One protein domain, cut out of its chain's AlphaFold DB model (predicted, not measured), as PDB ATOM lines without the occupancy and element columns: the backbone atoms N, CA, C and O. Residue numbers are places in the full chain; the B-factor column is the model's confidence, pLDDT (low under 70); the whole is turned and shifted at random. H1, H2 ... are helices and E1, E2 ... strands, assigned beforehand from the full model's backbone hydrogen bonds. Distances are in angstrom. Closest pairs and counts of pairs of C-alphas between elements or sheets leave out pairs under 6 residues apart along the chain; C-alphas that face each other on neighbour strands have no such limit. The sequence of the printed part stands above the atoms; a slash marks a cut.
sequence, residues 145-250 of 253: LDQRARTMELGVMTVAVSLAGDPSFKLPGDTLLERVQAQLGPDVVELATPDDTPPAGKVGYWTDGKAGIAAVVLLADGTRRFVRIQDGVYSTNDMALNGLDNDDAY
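AT A GLANCE: This is residues 145 to 250 of the 253 residues of an uncharacterized protein of Solirubrobacter pauli (UniProt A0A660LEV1). A twisted five-stranded sheet makes a wall, with the long helix H1 over one face, along the strands, and the shorter H2 near the last residues of H1, over edge strand E1. The opposite face bears no named helix, and little H3 is off the sheet. The 106 printed residues, with named elements H1 H2 E1 E2 E3 E4 E5 H3 in order, are of mixed class, helices and strands. The mixed sheet runs E1 E2 E3 E4 E5; the whole is compact, radius of gyration of the C-alphas 13.1 A, spanning 34 by 28 by 25 A.

HOW THE PARTS SIT: E1, residues 188 to 190, is parallel to E2, residues 203 to 207; N 189 and O 203 are 2.9 A apart. E2, E3, residues 213 to 218, E4, residues 224 to 230, and E5, residues 233 to 236, form a meander of hairpins, each strand the antiparallel neighbour of the one before; N 204 and O 216, N 215 and O 227, and N 228 and O 235 are each 2.8 A apart, within hydrogen-bond range. H1, residues 145 to 165, has a height over the sheet of 8.0 A; its closest C-alphas to E3 are Leu 154 and Ala 215, 5.6 A. H2, residues 176 to 184, is on the same face, two layers in all, helices on one face of a sheet; it touches H1 residues 157 to 165 at a steep tilt of 47 degrees, opposite ways, closest C-alphas Ala 164 and Arg 179, 5.6 A. H3, residues 247 to 250, only just touches H1, with 3 pairs of C-alphas within 8 A, the closest Met 152 and Ala 249, 7.4 A. Every O i to N i+4 pair is within range in H1, 4 of 5 in H2; H3 is too short for one.

IN THESE COORDINATES: H1 runs 30.2 A from C-alpha 145 at (165.179, 170.498, 206.101); E4 runs 18.9 A, E3 17.4 A. H3 ends at C-alpha 250, (169.940, 159.507, 203.109).

THE WHOLE: The C-alphas of Ser 168 and Asp 221, the farthest apart, are 38.9 A apart. The printed part has no cut; the link E1 to E2, residues 191 to 202, is long. Mean pLDDT of the printed part is 89.0; residues 242 to 250 are under 70.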
ATOM      1  N   LEU A 145     164.489 171.268 205.066       92.56
ATOM      2  CA  LEU A 145     165.179 170.498 206.101       92.56
ATOM      3  C   LEU A 145     164.205 169.844 207.085       92.56
ATOM      4  O   LEU A 145     164.460 168.715 207.496       92.56
ATOM      5  N   ASP A 146     163.096 170.508 207.428       92.12
ATOM      6  CA  ASP A 146     162.026 169.888 208.216       92.12
ATOM      7  C   ASP A 146     161.408 168.713 207.455       92.12
ATOM      8  O   ASP A 146     161.432 167.594 207.964       92.12
ATOM      9  N   GLN A 147     160.972 168.917 206.204       91.12
ATOM     10  CA  GLN A 147     160.455 167.835 205.360       91.12
ATOM     11  C   GLN A 147     161.423 166.649 205.339       91.12
ATOM     12  O   GLN A 147     161.024 165.518 205.599       91.12
ATOM     13  N   ARG A 148     162.708 166.915 205.101       89.50
ATOM     14  CA  ARG A 148     163.752 165.898 205.017       89.50
ATOM     15  C   ARG A 148     163.947 165.128 206.323       89.50
ATOM     16  O   ARG A 148     164.061 163.903 206.291       89.50
ATOM     17  N   ALA A 149     163.967 165.825 207.457       90.62
ATOM     18  CA  ALA A 149     164.071 165.197 208.768       90.62
ATOM     19  C   ALA A 149     162.865 164.281 209.023       90.62
ATOM     20  O   ALA A 149     163.046 163.124 209.398       90.62
ATOM     21  N   ARG A 150     161.648 164.754 208.730       91.56
ATOM     22  CA  ARG A 150     160.404 163.979 208.880       91.56
ATOM     23  C   ARG A 150     160.347 162.760 207.959       91.56
ATOM     24  O   ARG A 150     159.927 161.692 208.399       91.56
ATOM     25  N   THR A 151     160.851 162.864 206.731       90.25
ATOM     26  CA  THR A 151     161.017 161.712 205.831       90.25
ATOM     27  C   THR A 151     161.906 160.629 206.459       90.25
ATOM     28  O   THR A 151     161.553 159.447 206.443       90.25
ATOM     29  N   MET A 152     163.042 161.008 207.057       88.19
ATOM     30  CA  MET A 152     163.932 160.044 207.721       88.19
ATOM     31  C   MET A 152     163.279 159.401 208.944       88.19
ATOM     32  O   MET A 152     163.463 158.206 209.176       88.19
ATOM     33  N   GLU A 153     162.492 160.163 209.707       91.56
ATOM     34  CA  GLU A 153     161.730 159.627 210.837       91.56
ATOM     35  C   GLU A 153     160.738 158.552 210.400       91.56
ATOM     36  O   GLU A 153     160.665 157.511 211.050       91.56
ATOM     37  N   LEU A 154     160.024 158.753 209.288       93.06
ATOM     38  CA  LEU A 154     159.101 157.752 208.742       93.06
ATOM     39  C   LEU A 154     159.822 156.446 208.374       93.06
ATOM     40  O   LEU A 154     159.353 155.354 208.715       93.06
ATOM     41  N   GLY A 155     160.982 156.551 207.719       89.62
ATOM     42  CA  GLY A 155     161.809 155.395 207.368       89.62
ATOM     43  C   GLY A 155     162.314 154.646 208.604       89.62
ATOM     44  O   GLY A 155     162.105 153.438 208.739       89.62
ATOM     45  N   VAL A 156     162.918 155.371 209.549       90.31
ATOM     46  CA  VAL A 156     163.456 154.795 210.789       90.31
ATOM     47  C   VAL A 156     162.355 154.208 211.672       90.31
ATOM     48  O   VAL A 156     162.555 153.140 212.247       90.31
ATOM     49  N   MET A 157     161.183 154.845 211.745       93.69
ATOM     50  CA  MET A 157     160.031 154.334 212.491       93.69
ATOM     51  C   MET A 157     159.578 152.977 211.959       93.69
ATOM     52  O   MET A 157     159.396 152.037 212.729       93.69
ATOM     53  N   THR A 158     159.456 152.849 210.637       91.12
ATOM     54  CA  THR A 158     159.022 151.601 209.995       91.12
ATOM     55  C   THR A 158     159.973 150.444 210.326       91.12
ATOM     56  O   THR A 158     159.533 149.348 210.681       91.12
ATOM     57  N   VAL A 159     161.286 150.699 210.291       90.75
ATOM     58  CA  VAL A 159     162.310 149.728 210.712       90.75
ATOM     59  C   VAL A 159     162.213 149.425 212.209       90.75
ATOM     60  O   VAL A 159     162.220 148.257 212.594       90.75
ATOM     61  N   ALA A 160     162.093 150.444 213.062       92.88
ATOM     62  CA  ALA A 160     162.058 150.274 214.513       92.88
ATOM     63  C   ALA A 160     160.849 149.455 214.982       92.88
ATOM     64  O   ALA A 160     161.019 148.570 215.819       92.88
ATOM     65  N   VAL A 161     159.658 149.703 214.422       93.69
ATOM     66  CA  VAL A 161     158.438 148.926 214.703       93.69
ATOM     67  C   VAL A 161     158.619 147.474 214.272       93.69
ATOM     68  O   VAL A 161     158.293 146.566 215.035       93.69
ATOM     69  N   SER A 162     159.206 147.246 213.093       91.25
ATOM     70  CA  SER A 162     159.453 145.895 212.577       91.25
ATOM     71  C   SER A 162     160.413 145.111 213.482       91.25
ATOM     72  O   SER A 162     160.124 143.980 213.861       91.25
ATOM     73  N   LEU A 163     161.523 145.734 213.898       91.56
ATOM     74  CA  LEU A 163     162.480 145.139 214.838       91.56
ATOM     75  C   LEU A 163     161.871 144.913 216.228       91.56
ATOM     76  O   LEU A 163     162.163 143.912 216.869       91.56
ATOM     77  N   ALA A 164     161.028 145.829 216.706       92.88
ATOM     78  CA  ALA A 164     160.386 145.723 218.015       92.88
ATOM     79  C   ALA A 164     159.248 144.689 218.066       92.88
ATOM     80  O   ALA A 164     158.907 144.213 219.156       92.88
ATOM     81  N   GLY A 165     158.664 144.352 216.914       89.94
ATOM     82  CA  GLY A 165     157.682 143.279 216.757       89.94
ATOM     83  C   GLY A 165     158.299 141.888 216.585       89.94
ATOM     84  O   GLY A 165     157.627 140.896 216.861       89.94
ATOM     85  N   ASP A 166     159.565 141.794 216.170       90.38
ATOM     86  CA  ASP A 166     160.248 140.516 215.970       90.38
ATOM     87  C   ASP A 166     160.800 139.961 217.304       90.38
ATOM     88  O   ASP A 166     161.700 140.558 217.906       90.38
ATOM     89  N   PRO A 167     160.322 138.789 217.771       88.00
ATOM     90  CA  PRO A 167     160.753 138.192 219.039       88.00
ATOM     91  C   PRO A 167     162.240 137.797 219.069       88.00
ATOM     92  O   PRO A 167     162.784 137.521 220.142       88.00
ATOM     93  N   SER A 168     162.915 137.766 217.918       91.75
ATOM     94  CA  SER A 168     164.352 137.501 217.806       91.75
ATOM     95  C   SER A 168     165.201 138.664 218.330       91.75
ATOM     96  O   SER A 168     166.332 138.452 218.781       91.75
ATOM     97  N   PHE A 169     164.666 139.890 218.316       89.75
ATOM     98  CA  PHE A 169     165.350 141.083 218.805       89.75
ATOM     99  C   PHE A 169     164.973 141.368 220.259       89.75
ATOM    100  O   PHE A 169     163.876 141.809 220.590       89.75
ATOM    101  N   LYS A 170     165.931 141.150 221.165       91.12
ATOM    102  CA  LYS A 170     165.765 141.436 222.596       91.12
ATOM    103  C   LYS A 170     165.950 142.925 222.872       91.12
ATOM    104  O   LYS A 170     167.047 143.367 223.213       91.12
ATOM    105  N   LEU A 171     164.876 143.687 222.714       91.25
ATOM    106  CA  LEU A 171     164.816 145.102 223.068       91.25
ATOM    107  C   LEU A 171     164.180 145.278 224.455       91.25
ATOM    108  O   LEU A 171     163.296 144.499 224.812       91.25
ATOM    109  N   PRO A 172     164.623 146.264 225.254       92.00
ATOM    110  CA  PRO A 172     164.029 146.519 226.561       92.00
ATOM    111  C   PRO A 172     162.607 147.080 226.408       92.00
ATOM    112  O   PRO A 172     162.364 147.890 225.517       92.00
ATOM    113  N   GLY A 173     161.694 146.667 227.291       93.25
ATOM    114  CA  GLY A 173     160.280 147.060 227.275       93.25
ATOM    115  C   GLY A 173     159.340 145.858 227.175       93.25
ATOM    116  O   GLY A 173     159.586 144.924 226.404       93.25
ATOM    117  N   ASP A 174     158.251 145.893 227.937       93.88
ATOM    118  CA  ASP A 174     157.258 144.818 227.986       93.88
ATOM    119  C   ASP A 174     156.251 144.966 226.835       93.88
ATOM    120  O   ASP A 174     155.819 143.986 226.216       93.88
ATOM    121  N   THR A 175     155.945 146.208 226.465       95.06
ATOM    122  CA  THR A 175     155.051 146.550 225.351       95.06
ATOM    123  C   THR A 175     155.814 146.865 224.062       95.06
ATOM    124  O   THR A 175     157.009 147.166 224.072       95.06
ATOM    125  N   LEU A 176     155.116 146.817 222.919       94.75
ATOM    126  CA  LEU A 176     155.691 147.246 221.640       94.75
ATOM    127  C   LEU A 176     156.113 148.722 221.689       94.75
ATOM    128  O   LEU A 176     157.225 149.044 221.278       94.75
ATOM    129  N   LEU A 177     155.266 149.589 222.255       95.69
ATOM    130  CA  LEU A 177     155.552 151.014 222.406       95.69
ATOM    131  C   LEU A 177     156.846 151.247 223.185       95.69
ATOM    132  O   LEU A 177     157.709 151.981 222.714       95.69
ATOM    133  N   GLU A 178     157.023 150.590 224.332       95.81
ATOM    134  CA  GLU A 178     158.244 150.716 225.136       95.81
ATOM    135  C   GLU A 178     159.487 150.254 224.365       95.81
ATOM    136  O   GLU A 178     160.519 150.923 224.418       95.81
ATOM    137  N   ARG A 179     159.391 149.163 223.592       95.50
ATOM    138  CA  ARG A 179     160.504 148.673 222.758       95.50
ATOM    139  C   ARG A 179     160.856 149.623 221.614       95.50
ATOM    140  O   ARG A 179     162.035 149.770 221.282       95.50
ATOM    141  N   VAL A 180     159.868 150.281 221.008       94.44
ATOM    142  CA  VAL A 180     160.110 151.309 219.985       94.44
ATOM    143  C   VAL A 180     160.695 152.571 220.630       94.44
ATOM    144  O   VAL A 180     161.708 153.090 220.159       94.44
ATOM    145  N   GLN A 181     160.134 153.028 221.752       94.12
ATOM    146  CA  GLN A 181     160.632 154.182 222.507       94.12
ATOM    147  C   GLN A 181     162.044 153.957 223.062       94.12
ATOM    148  O   GLN A 181     162.831 154.897 223.137       94.12
ATOM    149  N   ALA A 182     162.424 152.721 223.387       91.38
ATOM    150  CA  ALA A 182     163.792 152.398 223.780       91.38
ATOM    151  C   ALA A 182     164.817 152.650 222.660       91.38
ATOM    152  O   ALA A 182     165.979 152.947 222.941       91.38
ATOM    153  N   GLN A 183     164.399 152.535 221.398       89.56
ATOM    154  CA  GLN A 183     165.253 152.794 220.239       89.56
ATOM    155  C   GLN A 183     165.222 154.264 219.817       89.56
ATOM    156  O   GLN A 183     166.263 154.834 219.484       89.56
ATOM    157  N   LEU A 184     164.029 154.858 219.806       90.44
ATOM    158  CA  LEU A 184     163.756 156.137 219.149       90.44
ATOM    159  C   LEU A 184     163.491 157.294 220.120       90.44
ATOM    160  O   LEU A 184     163.515 158.452 219.723       90.44
ATOM    161  N   GLY A 185     163.300 157.002 221.401       91.06
ATOM    162  CA  GLY A 185     163.015 157.990 222.431       91.06
ATOM    163  C   GLY A 185     161.518 158.172 222.721       91.06
ATOM    164  O   GLY A 185     160.660 157.557 222.088       91.06
ATOM    165  N   PRO A 186     161.188 159.025 223.706       91.81
ATOM    166  CA  PRO A 186     159.836 159.169 224.256       91.81
ATOM    167  C   PRO A 186     158.876 159.991 223.375       91.81
ATOM    168  O   PRO A 186     157.720 160.202 223.742       91.81
ATOM    169  N   ASP A 187     159.336 160.500 222.232       91.19
ATOM    170  CA  ASP A 187     158.514 161.280 221.297       91.19
ATOM    171  C   ASP A 187     157.746 160.412 220.292       91.19
ATOM    172  O   ASP A 187     157.014 160.924 219.443       91.19
ATOM    173  N   VAL A 188     157.858 159.094 220.438       94.88
ATOM    174  CA  VAL A 188     157.058 158.121 219.703       94.88
ATOM    175  C   VAL A 188     155.735 157.872 220.413       94.88
ATOM    176  O   VAL A 188     155.707 157.661 221.629       94.88
ATOM    177  N   VAL A 189     154.651 157.854 219.641       96.81
ATOM    178  CA  VAL A 189     153.301 157.556 220.128       96.81
ATOM    179  C   VAL A 189     152.655 156.456 219.294       96.81
ATOM    180  O   VAL A 189     152.858 156.376 218.084       96.81
ATOM    181  N   GLU A 190     151.858 155.618 219.945       97.75
ATOM    182  CA  GLU A 190     150.990 154.659 219.266       97.75
ATOM    183  C   GLU A 190     149.690 155.355 218.836       97.75
ATOM    184  O   GLU A 190     149.105 156.136 219.590       97.75
ATOM    185  N   LEU A 191     149.265 155.100 217.604       98.31
ATOM    186  CA  LEU A 191     148.033 155.599 217.006       98.31
ATOM    187  C   LEU A 191     146.940 154.529 217.108       98.31
ATOM    188  O   LEU A 191     147.232 153.336 217.034       98.31
ATOM    189  N   ALA A 192     145.676 154.940 217.231       97.56
ATOM    190  CA  ALA A 192     144.565 153.991 217.297       97.56
ATOM    191  C   ALA A 192     144.229 153.427 215.907       97.56
ATOM    192  O   ALA A 192     143.879 152.252 215.773       97.56
ATOM    193  N   THR A 193     144.366 154.253 214.867       97.12
ATOM    194  CA  THR A 193     144.151 153.885 213.464       97.12
ATOM    195  C   THR A 193     145.313 154.368 212.582       97.12
ATOM    196  O   THR A 193     145.999 155.329 212.940       97.12
ATOM    197  N   PRO A 194     145.551 153.759 211.401       96.50
ATOM    198  CA  PRO A 194     146.614 154.202 210.495       96.50
ATOM    199  C   PRO A 194     146.354 155.586 209.873       96.50
ATOM    200  O   PRO A 194     147.271 156.192 209.313       96.50
ATOM    201  N   ASP A 195     145.121 156.089 209.965       96.75
ATOM    202  CA  ASP A 195     144.706 157.381 209.413       96.75
ATOM    203  C   ASP A 195     144.742 158.504 210.460       96.75
ATOM    204  O   ASP A 195     144.626 159.685 210.116       96.75
ATOM    205  N   ASP A 196     144.996 158.163 211.727       98.00
ATOM    206  CA  ASP A 196     145.159 159.143 212.793       98.00
ATOM    207  C   ASP A 196     146.374 160.047 212.538       98.00
ATOM    208  O   ASP A 196     147.280 159.765 211.740       98.00
ATOM    209  N   THR A 197     146.380 161.181 213.232       97.31
ATOM    210  CA  THR A 197     147.460 162.166 213.184       97.31
ATOM    211  C   THR A 197     148.082 162.285 214.573       97.31
ATOM    212  O   THR A 197     147.346 162.502 215.538       97.31
ATOM    213  N   PRO A 198     149.413 162.146 214.710       96.56
ATOM    214  CA  PRO A 198     150.067 162.318 215.998       96.56
ATOM    215  C   PRO A 198     150.019 163.790 216.443       96.56
ATOM    216  O   PRO A 198     149.855 164.690 215.613       96.56
ATOM    217  N   PRO A 199     150.215 164.075 217.741       94.88
ATOM    218  CA  PRO A 199     150.459 165.438 218.201       94.88
ATOM    219  C   PRO A 199     151.668 166.075 217.494       94.88
ATOM    220  O   PRO A 199     152.606 165.384 217.097       94.88
ATOM    221  N   ALA A 200     151.680 167.405 217.380       90.06
ATOM    222  CA  ALA A 200     152.804 168.133 216.790       90.06
ATOM    223  C   ALA A 200     154.131 167.806 217.504       90.06
ATOM    224  O   ALA A 200     154.192 167.756 218.734       90.06
ATOM    225  N   GLY A 201     155.189 167.580 216.719       88.69
ATOM    226  CA  GLY A 201     156.513 167.196 217.224       88.69
ATOM    227  C   GLY A 201     156.635 165.737 217.679       88.69
ATOM    228  O   GLY A 201     157.667 165.372 218.237       88.69
ATOM    229  N   LYS A 202     155.608 164.904 217.467       93.50
ATOM    230  CA  LYS A 202     155.641 163.460 217.733       93.50
ATOM    231  C   LYS A 202     155.667 162.663 216.432       93.50
ATOM    232  O   LYS A 202     155.164 163.115 215.402       93.50
ATOM    233  N   VAL A 203     156.193 161.444 216.516       95.25
ATOM    234  CA  VAL A 203     156.112 160.443 215.445       95.25
ATOM    235  C   VAL A 203     155.102 159.383 215.868       95.25
ATOM    236  O   VAL A 203     155.274 158.731 216.898       95.25
ATOM    237  N   GLY A 204     154.031 159.239 215.097       97.06
ATOM    238  CA  GLY A 204     153.006 158.230 215.327       97.06
ATOM    239  C   GLY A 204     153.341 156.926 214.618       97.06
ATOM    240  O   GLY A 204     153.820 156.955 213.484       97.06
ATOM    241  N   TYR A 205     153.045 155.793 215.244       97.75
ATOM    242  CA  TYR A 205     152.988 154.509 214.550       97.75
ATOM    243  C   TYR A 205     151.686 153.769 214.847       97.75
ATOM    244  O   TYR A 205     151.096 153.928 215.909       97.75
ATOM    245  N   TRP A 206     151.260 152.930 213.913       98.00
ATOM    246  CA  TRP A 206     150.147 151.999 214.067       98.00
ATOM    247  C   TRP A 206     150.566 150.618 213.564       98.00
ATOM    248  O   TRP A 206     151.340 150.519 212.609       98.00
ATOM    249  N   THR A 207     150.035 149.555 214.165       96.56
ATOM    250  CA  THR A 207     150.159 148.193 213.638       96.56
ATOM    251  C   THR A 207     148.902 147.367 213.904       96.56
ATOM    252  O   THR A 207     148.236 147.552 214.919       96.56
ATOM    253  N   ASP A 208     148.596 146.421 213.013       94.56
ATOM    254  CA  ASP A 208     147.566 145.395 213.232       94.56
ATOM    255  C   ASP A 208     148.095 144.146 213.969       94.56
ATOM    256  O   ASP A 208     147.372 143.158 214.128       94.56
ATOM    257  N   GLY A 209     149.364 144.170 214.398       90.38
ATOM    258  CA  GLY A 209     150.048 143.049 215.044       90.38
ATOM    259  C   GLY A 209     150.407 141.898 214.096       90.38
ATOM    260  O   GLY A 209     150.829 140.841 214.561       90.38
ATOM    261  N   LYS A 210     150.220 142.075 212.782       88.00
ATOM    262  CA  LYS A 210     150.530 141.092 211.741       88.00
ATOM    263  C   LYS A 210     151.479 141.699 210.707       88.00
ATOM    264  O   LYS A 210     152.684 141.731 210.932       88.00
ATOM    265  N   ALA A 211     150.949 142.138 209.570       86.25
ATOM    266  CA  ALA A 211     151.713 142.653 208.434       86.25
ATOM    267  C   ALA A 211     151.378 144.119 208.113       86.25
ATOM    268  O   ALA A 211     151.940 144.681 207.172       86.25
ATOM    269  N   GLY A 212     150.461 144.728 208.868       93.69
ATOM    270  CA  GLY A 212     150.099 146.131 208.767       93.69
ATOM    271  C   GLY A 212     150.970 146.990 209.675       93.69
ATOM    272  O   GLY A 212     150.999 146.788 210.892       93.69
ATOM    273  N   ILE A 213     151.656 147.971 209.091       96.31
ATOM    274  CA  ILE A 213     152.401 149.020 209.791       96.31
ATOM    275  C   ILE A 213     152.079 150.357 209.127       96.31
ATOM    276  O   ILE A 213     152.099 150.465 207.902       96.31
ATOM    277  N   ALA A 214     151.831 151.393 209.919       97.25
ATOM    278  CA  ALA A 214     151.862 152.771 209.448       97.25
ATOM    279  C   ALA A 214     152.760 153.618 210.352       97.25
ATOM    280  O   ALA A 214     152.768 153.435 211.565       97.25
ATOM    281  N   ALA A 215     153.499 154.546 209.758       97.31
ATOM    282  CA  ALA A 215     154.229 155.606 210.432       97.31
ATOM    283  C   ALA A 215     153.692 156.950 209.935       97.31
ATOM    284  O   ALA A 215     153.421 157.106 208.743       97.31
ATOM    285  N   VAL A 216     153.521 157.913 210.836       97.69
ATOM    286  CA  VAL A 216     152.897 159.206 210.543       97.69
ATOM    287  C   VAL A 216     153.655 160.316 211.261       97.69
ATOM    288  O   VAL A 216     154.019 160.177 212.426       97.69
ATOM    289  N   VAL A 217     153.852 161.438 210.578       96.19
ATOM    290  CA  VAL A 217     154.471 162.655 211.120       96.19
ATOM    291  C   VAL A 217     153.714 163.894 210.649       96.19
ATOM    292  O   VAL A 217     153.017 163.870 209.630       96.19
ATOM    293  N   LEU A 218     153.873 164.984 211.395       95.31
ATOM    294  CA  LEU A 218     153.469 166.321 210.975       95.31
ATOM    295  C   LEU A 218     154.712 167.140 210.630       95.31
ATOM    296  O   LEU A 218     155.658 167.185 211.416       95.31
ATOM    297  N   LEU A 219     154.680 167.796 209.474       92.56
ATOM    298  CA  LEU A 219     155.620 168.863 209.148       92.56
ATOM    299  C   LEU A 219     155.341 170.095 210.023       92.56
ATOM    300  O   LEU A 219     154.264 170.231 210.612       92.56
ATOM    301  N   ALA A 220     156.295 171.022 210.081       91.56
ATOM    302  CA  ALA A 220     156.187 172.255 210.858       91.56
ATOM    303  C   ALA A 220     154.997 173.142 210.437       91.56
ATOM    304  O   ALA A 220     154.482 173.906 211.253       91.56
ATOM    305  N   ASP A 221     154.541 173.029 209.189       90.06
ATOM    306  CA  ASP A 221     153.358 173.722 208.662       90.06
ATOM    307  C   ASP A 221     152.026 173.000 208.964       90.06
ATOM    308  O   ASP A 221     150.958 173.472 208.577       90.06
ATOM    309  N   GLY A 222     152.074 171.863 209.670       93.12
ATOM    310  CA  GLY A 222     150.914 171.036 210.000       93.12
ATOM    311  C   GLY A 222     150.535 170.021 208.920       93.12
ATOM    312  O   GLY A 222     149.557 169.290 209.086       93.12
ATOM    313  N   THR A 223     151.291 169.930 207.828       93.50
ATOM    314  CA  THR A 223     151.033 168.952 206.775       93.50
ATOM    315  C   THR A 223     151.350 167.534 207.255       93.50
ATOM    316  O   THR A 223     152.448 167.247 207.731       93.50
ATOM    317  N   ARG A 224     150.405 166.605 207.074       95.38
ATOM    318  CA  ARG A 224     150.573 165.183 207.409       95.38
ATOM    319  C   ARG A 224     151.380 164.439 206.343       95.38
ATOM    320  O   ARG A 224     151.037 164.467 205.155       95.38
ATOM    321  N   ARG A 225     152.402 163.700 206.777       95.25
ATOM    322  CA  ARG A 225     153.144 162.727 205.963       95.25
ATOM    323  C   ARG A 225     153.017 161.338 206.573       95.25
ATOM    324  O   ARG A 225     152.959 161.212 207.796       95.25
ATOM    325  N   PHE A 226     152.949 160.309 205.738       96.06
ATOM    326  CA  PHE A 226     152.838 158.934 206.210       96.06
ATOM    327  C   PHE A 226     153.564 157.947 205.309       96.06
ATOM    328  O   PHE A 226     153.665 158.157 204.107       96.06
ATOM    329  N   VAL A 227     153.957 156.828 205.906       95.75
ATOM    330  CA  VAL A 227     154.306 155.582 205.223       95.75
ATOM    331  C   VAL A 227     153.399 154.495 205.765       95.75
ATOM    332  O   VAL A 227     153.191 154.413 206.972       95.75
ATOM    333  N   ARG A 228     152.866 153.647 204.892       95.62
ATOM    334  CA  ARG A 228     152.049 152.500 205.270       95.62
ATOM    335  C   ARG A 228     152.440 151.275 204.459       95.62
ATOM    336  O   ARG A 228     152.525 151.334 203.234       95.62
ATOM    337  N   ILE A 229     152.619 150.167 205.162       94.12
ATOM    338  CA  ILE A 229     152.806 148.831 204.613       94.12
ATOM    339  C   ILE A 229     151.609 148.004 205.066       94.12
ATOM    340  O   ILE A 229     151.349 147.910 206.261       94.12
ATOM    341  N   GLN A 230     150.859 147.434 204.130       93.75
ATOM    342  CA  GLN A 230     149.718 146.572 204.431       93.75
ATOM    343  C   GLN A 230     149.708 145.412 203.444       93.75
ATOM    344  O   GLN A 230     149.662 145.646 202.240       93.75
ATOM    345  N   ASP A 231     149.775 144.177 203.941       90.69
ATOM    346  CA  ASP A 231     149.729 142.961 203.109       90.69
ATOM    347  C   ASP A 231     150.744 142.983 201.945       90.69
ATOM    348  O   ASP A 231     150.465 142.566 200.823       90.69
ATOM    349  N   GLY A 232     151.941 143.521 202.213       86.94
ATOM    350  CA  GLY A 232     153.020 143.671 201.229       86.94
ATOM    351  C   GLY A 232     152.888 144.879 200.294       86.94
ATOM    352  O   GLY A 232     153.789 145.119 199.493       86.94
ATOM    353  N   VAL A 233     151.818 145.667 200.401       91.31
ATOM    354  CA  VAL A 233     151.622 146.898 199.627       91.31
ATOM    355  C   VAL A 233     152.211 148.083 200.379       91.31
ATOM    356  O   VAL A 233     151.780 148.407 201.485       91.31
ATOM    357  N   TYR A 234     153.178 148.747 199.751       91.75
ATOM    358  CA  TYR A 234     153.751 150.003 200.216       91.75
ATOM    359  C   TYR A 234     152.945 151.195 199.682       91.75
ATOM    360  O   TYR A 234     152.634 151.258 198.494       91.75
ATOM    361  N   SER A 235     152.619 152.151 200.550       93.06
ATOM    362  CA  SER A 235     151.927 153.393 200.193       93.06
ATOM    363  C   SER A 235     152.437 154.564 201.031       93.06
ATOM    364  O   SER A 235     152.705 154.425 202.222       93.06
ATOM    365  N   THR A 236     152.579 155.727 200.407       93.62
ATOM    366  CA  THR A 236     153.077 156.945 201.054       93.62
ATOM    367  C   THR A 236     152.589 158.171 200.288       93.62
ATOM    368  O   THR A 236     152.385 158.117 199.072       93.62
ATOM    369  N   ASN A 237     152.404 159.287 200.991       91.31
ATOM    370  CA  ASN A 237     152.259 160.609 200.371       91.31
ATOM    371  C   ASN A 237     153.561 161.431 200.430       91.31
ATOM    372  O   ASN A 237     153.560 162.611 200.077       91.31
ATOM    373  N   ASP A 238     154.658 160.815 200.874       85.31
ATOM    374  CA  ASP A 238     156.011 161.354 200.825       85.31
ATOM    375  C   ASP A 238     156.748 160.794 199.604       85.31
ATOM    376  O   ASP A 238     157.160 159.632 199.563       85.31
ATOM    377  N   MET A 239     156.920 161.638 198.589       73.12
ATOM    378  CA  MET A 239     157.564 161.222 197.350       73.12
ATOM    379  C   MET A 239     159.047 160.907 197.482       73.12
ATOM    380  O   MET A 239     159.551 160.137 196.667       73.12
ATOM    381  N   ALA A 240     159.737 161.454 198.486       72.75
ATOM    382  CA  ALA A 240     161.135 161.108 198.721       72.75
ATOM    383  C   ALA A 240     161.296 159.618 199.077       72.75
ATOM    384  O   ALA A 240     162.400 159.092 199.011       72.75
ATOM    385  N   LEU A 241     160.192 158.938 199.409       73.50
ATOM    386  CA  LEU A 241     160.137 157.501 199.650       73.50
ATOM    387  C   LEU A 241     159.432 156.714 198.526       73.50
ATOM    388  O   LEU A 241     159.421 155.487 198.563       73.50
ATOM    389  N   ASN A 242     158.852 157.388 197.522       64.25
ATOM    390  CA  ASN A 242     158.228 156.738 196.357       64.25
ATOM    391  C   ASN A 242     159.255 156.267 195.311       64.25
ATOM    392  O   ASN A 242     158.929 155.426 194.474       64.25
ATOM    393  N   GLY A 243     160.484 156.789 195.347       54.47
ATOM    394  CA  GLY A 243     161.607 156.292 194.557       54.47
ATOM    395  C   GLY A 243     162.457 155.344 195.396       54.47
ATOM    396  O   GLY A 243     163.074 155.767 196.364       54.47
ATOM    397  N   LEU A 244     162.518 154.066 195.027       41.28
ATOM    398  CA  LEU A 244     163.390 153.073 195.672       41.28
ATOM    399  C   LEU A 244     164.891 153.277 195.377       41.28
ATOM    400  O   LEU A 244     165.701 152.449 195.803       41.28
ATOM    401  N   ASP A 245     165.284 154.380 194.730       43.75
ATOM    402  CA  ASP A 245     166.664 154.873 194.764       43.75
ATOM    403  C   ASP A 245     166.912 155.518 196.135       43.75
ATOM    404  O   ASP A 245     166.986 156.731 196.312       43.75
ATOM    405  N   ASN A 246     166.999 154.649 197.145       49.72
ATOM    406  CA  ASN A 246     167.187 154.977 198.556       49.72
ATOM    407  C   ASN A 246     168.413 155.865 198.834       49.72
ATOM    408  O   ASN A 246     168.517 156.401 199.935       49.72
ATOM    409  N   ASP A 247     169.351 156.013 197.898       49.81
ATOM    410  CA  ASP A 247     170.530 156.852 198.111       49.81
ATOM    411  C   ASP A 247     170.128 158.330 198.294       49.81
ATOM    412  O   ASP A 247     170.563 158.951 199.268       49.81
ATOM    413  N   ASP A 248     169.164 158.829 197.512       52.69
ATOM    414  CA  ASP A 248     168.671 160.212 197.577       52.69
ATOM    415  C   ASP A 248     167.857 160.507 198.836       52.69
ATOM    416  O   ASP A 248     167.523 161.666 199.059       52.69
ATOM    417  N   ALA A 249     167.492 159.515 199.661       50.91
ATOM    418  CA  ALA A 249     166.762 159.692 200.927       50.91
ATOM    419  C   ALA A 249     167.696 159.912 202.134       50.91
ATOM    420  O   ALA A 249     167.287 160.489 203.148       50.91
ATOM    421  N   TYR A 250     168.966 159.507 202.010       55.81
ATOM    422  CA  TYR A 250     169.940 159.507 203.109       55.81
ATOM    423  C   TYR A 250     171.228 160.284 202.819       55.81
ATOM    424  O   TYR A 250     172.081 160.389 203.702       55.81
TER     425      TYR A 250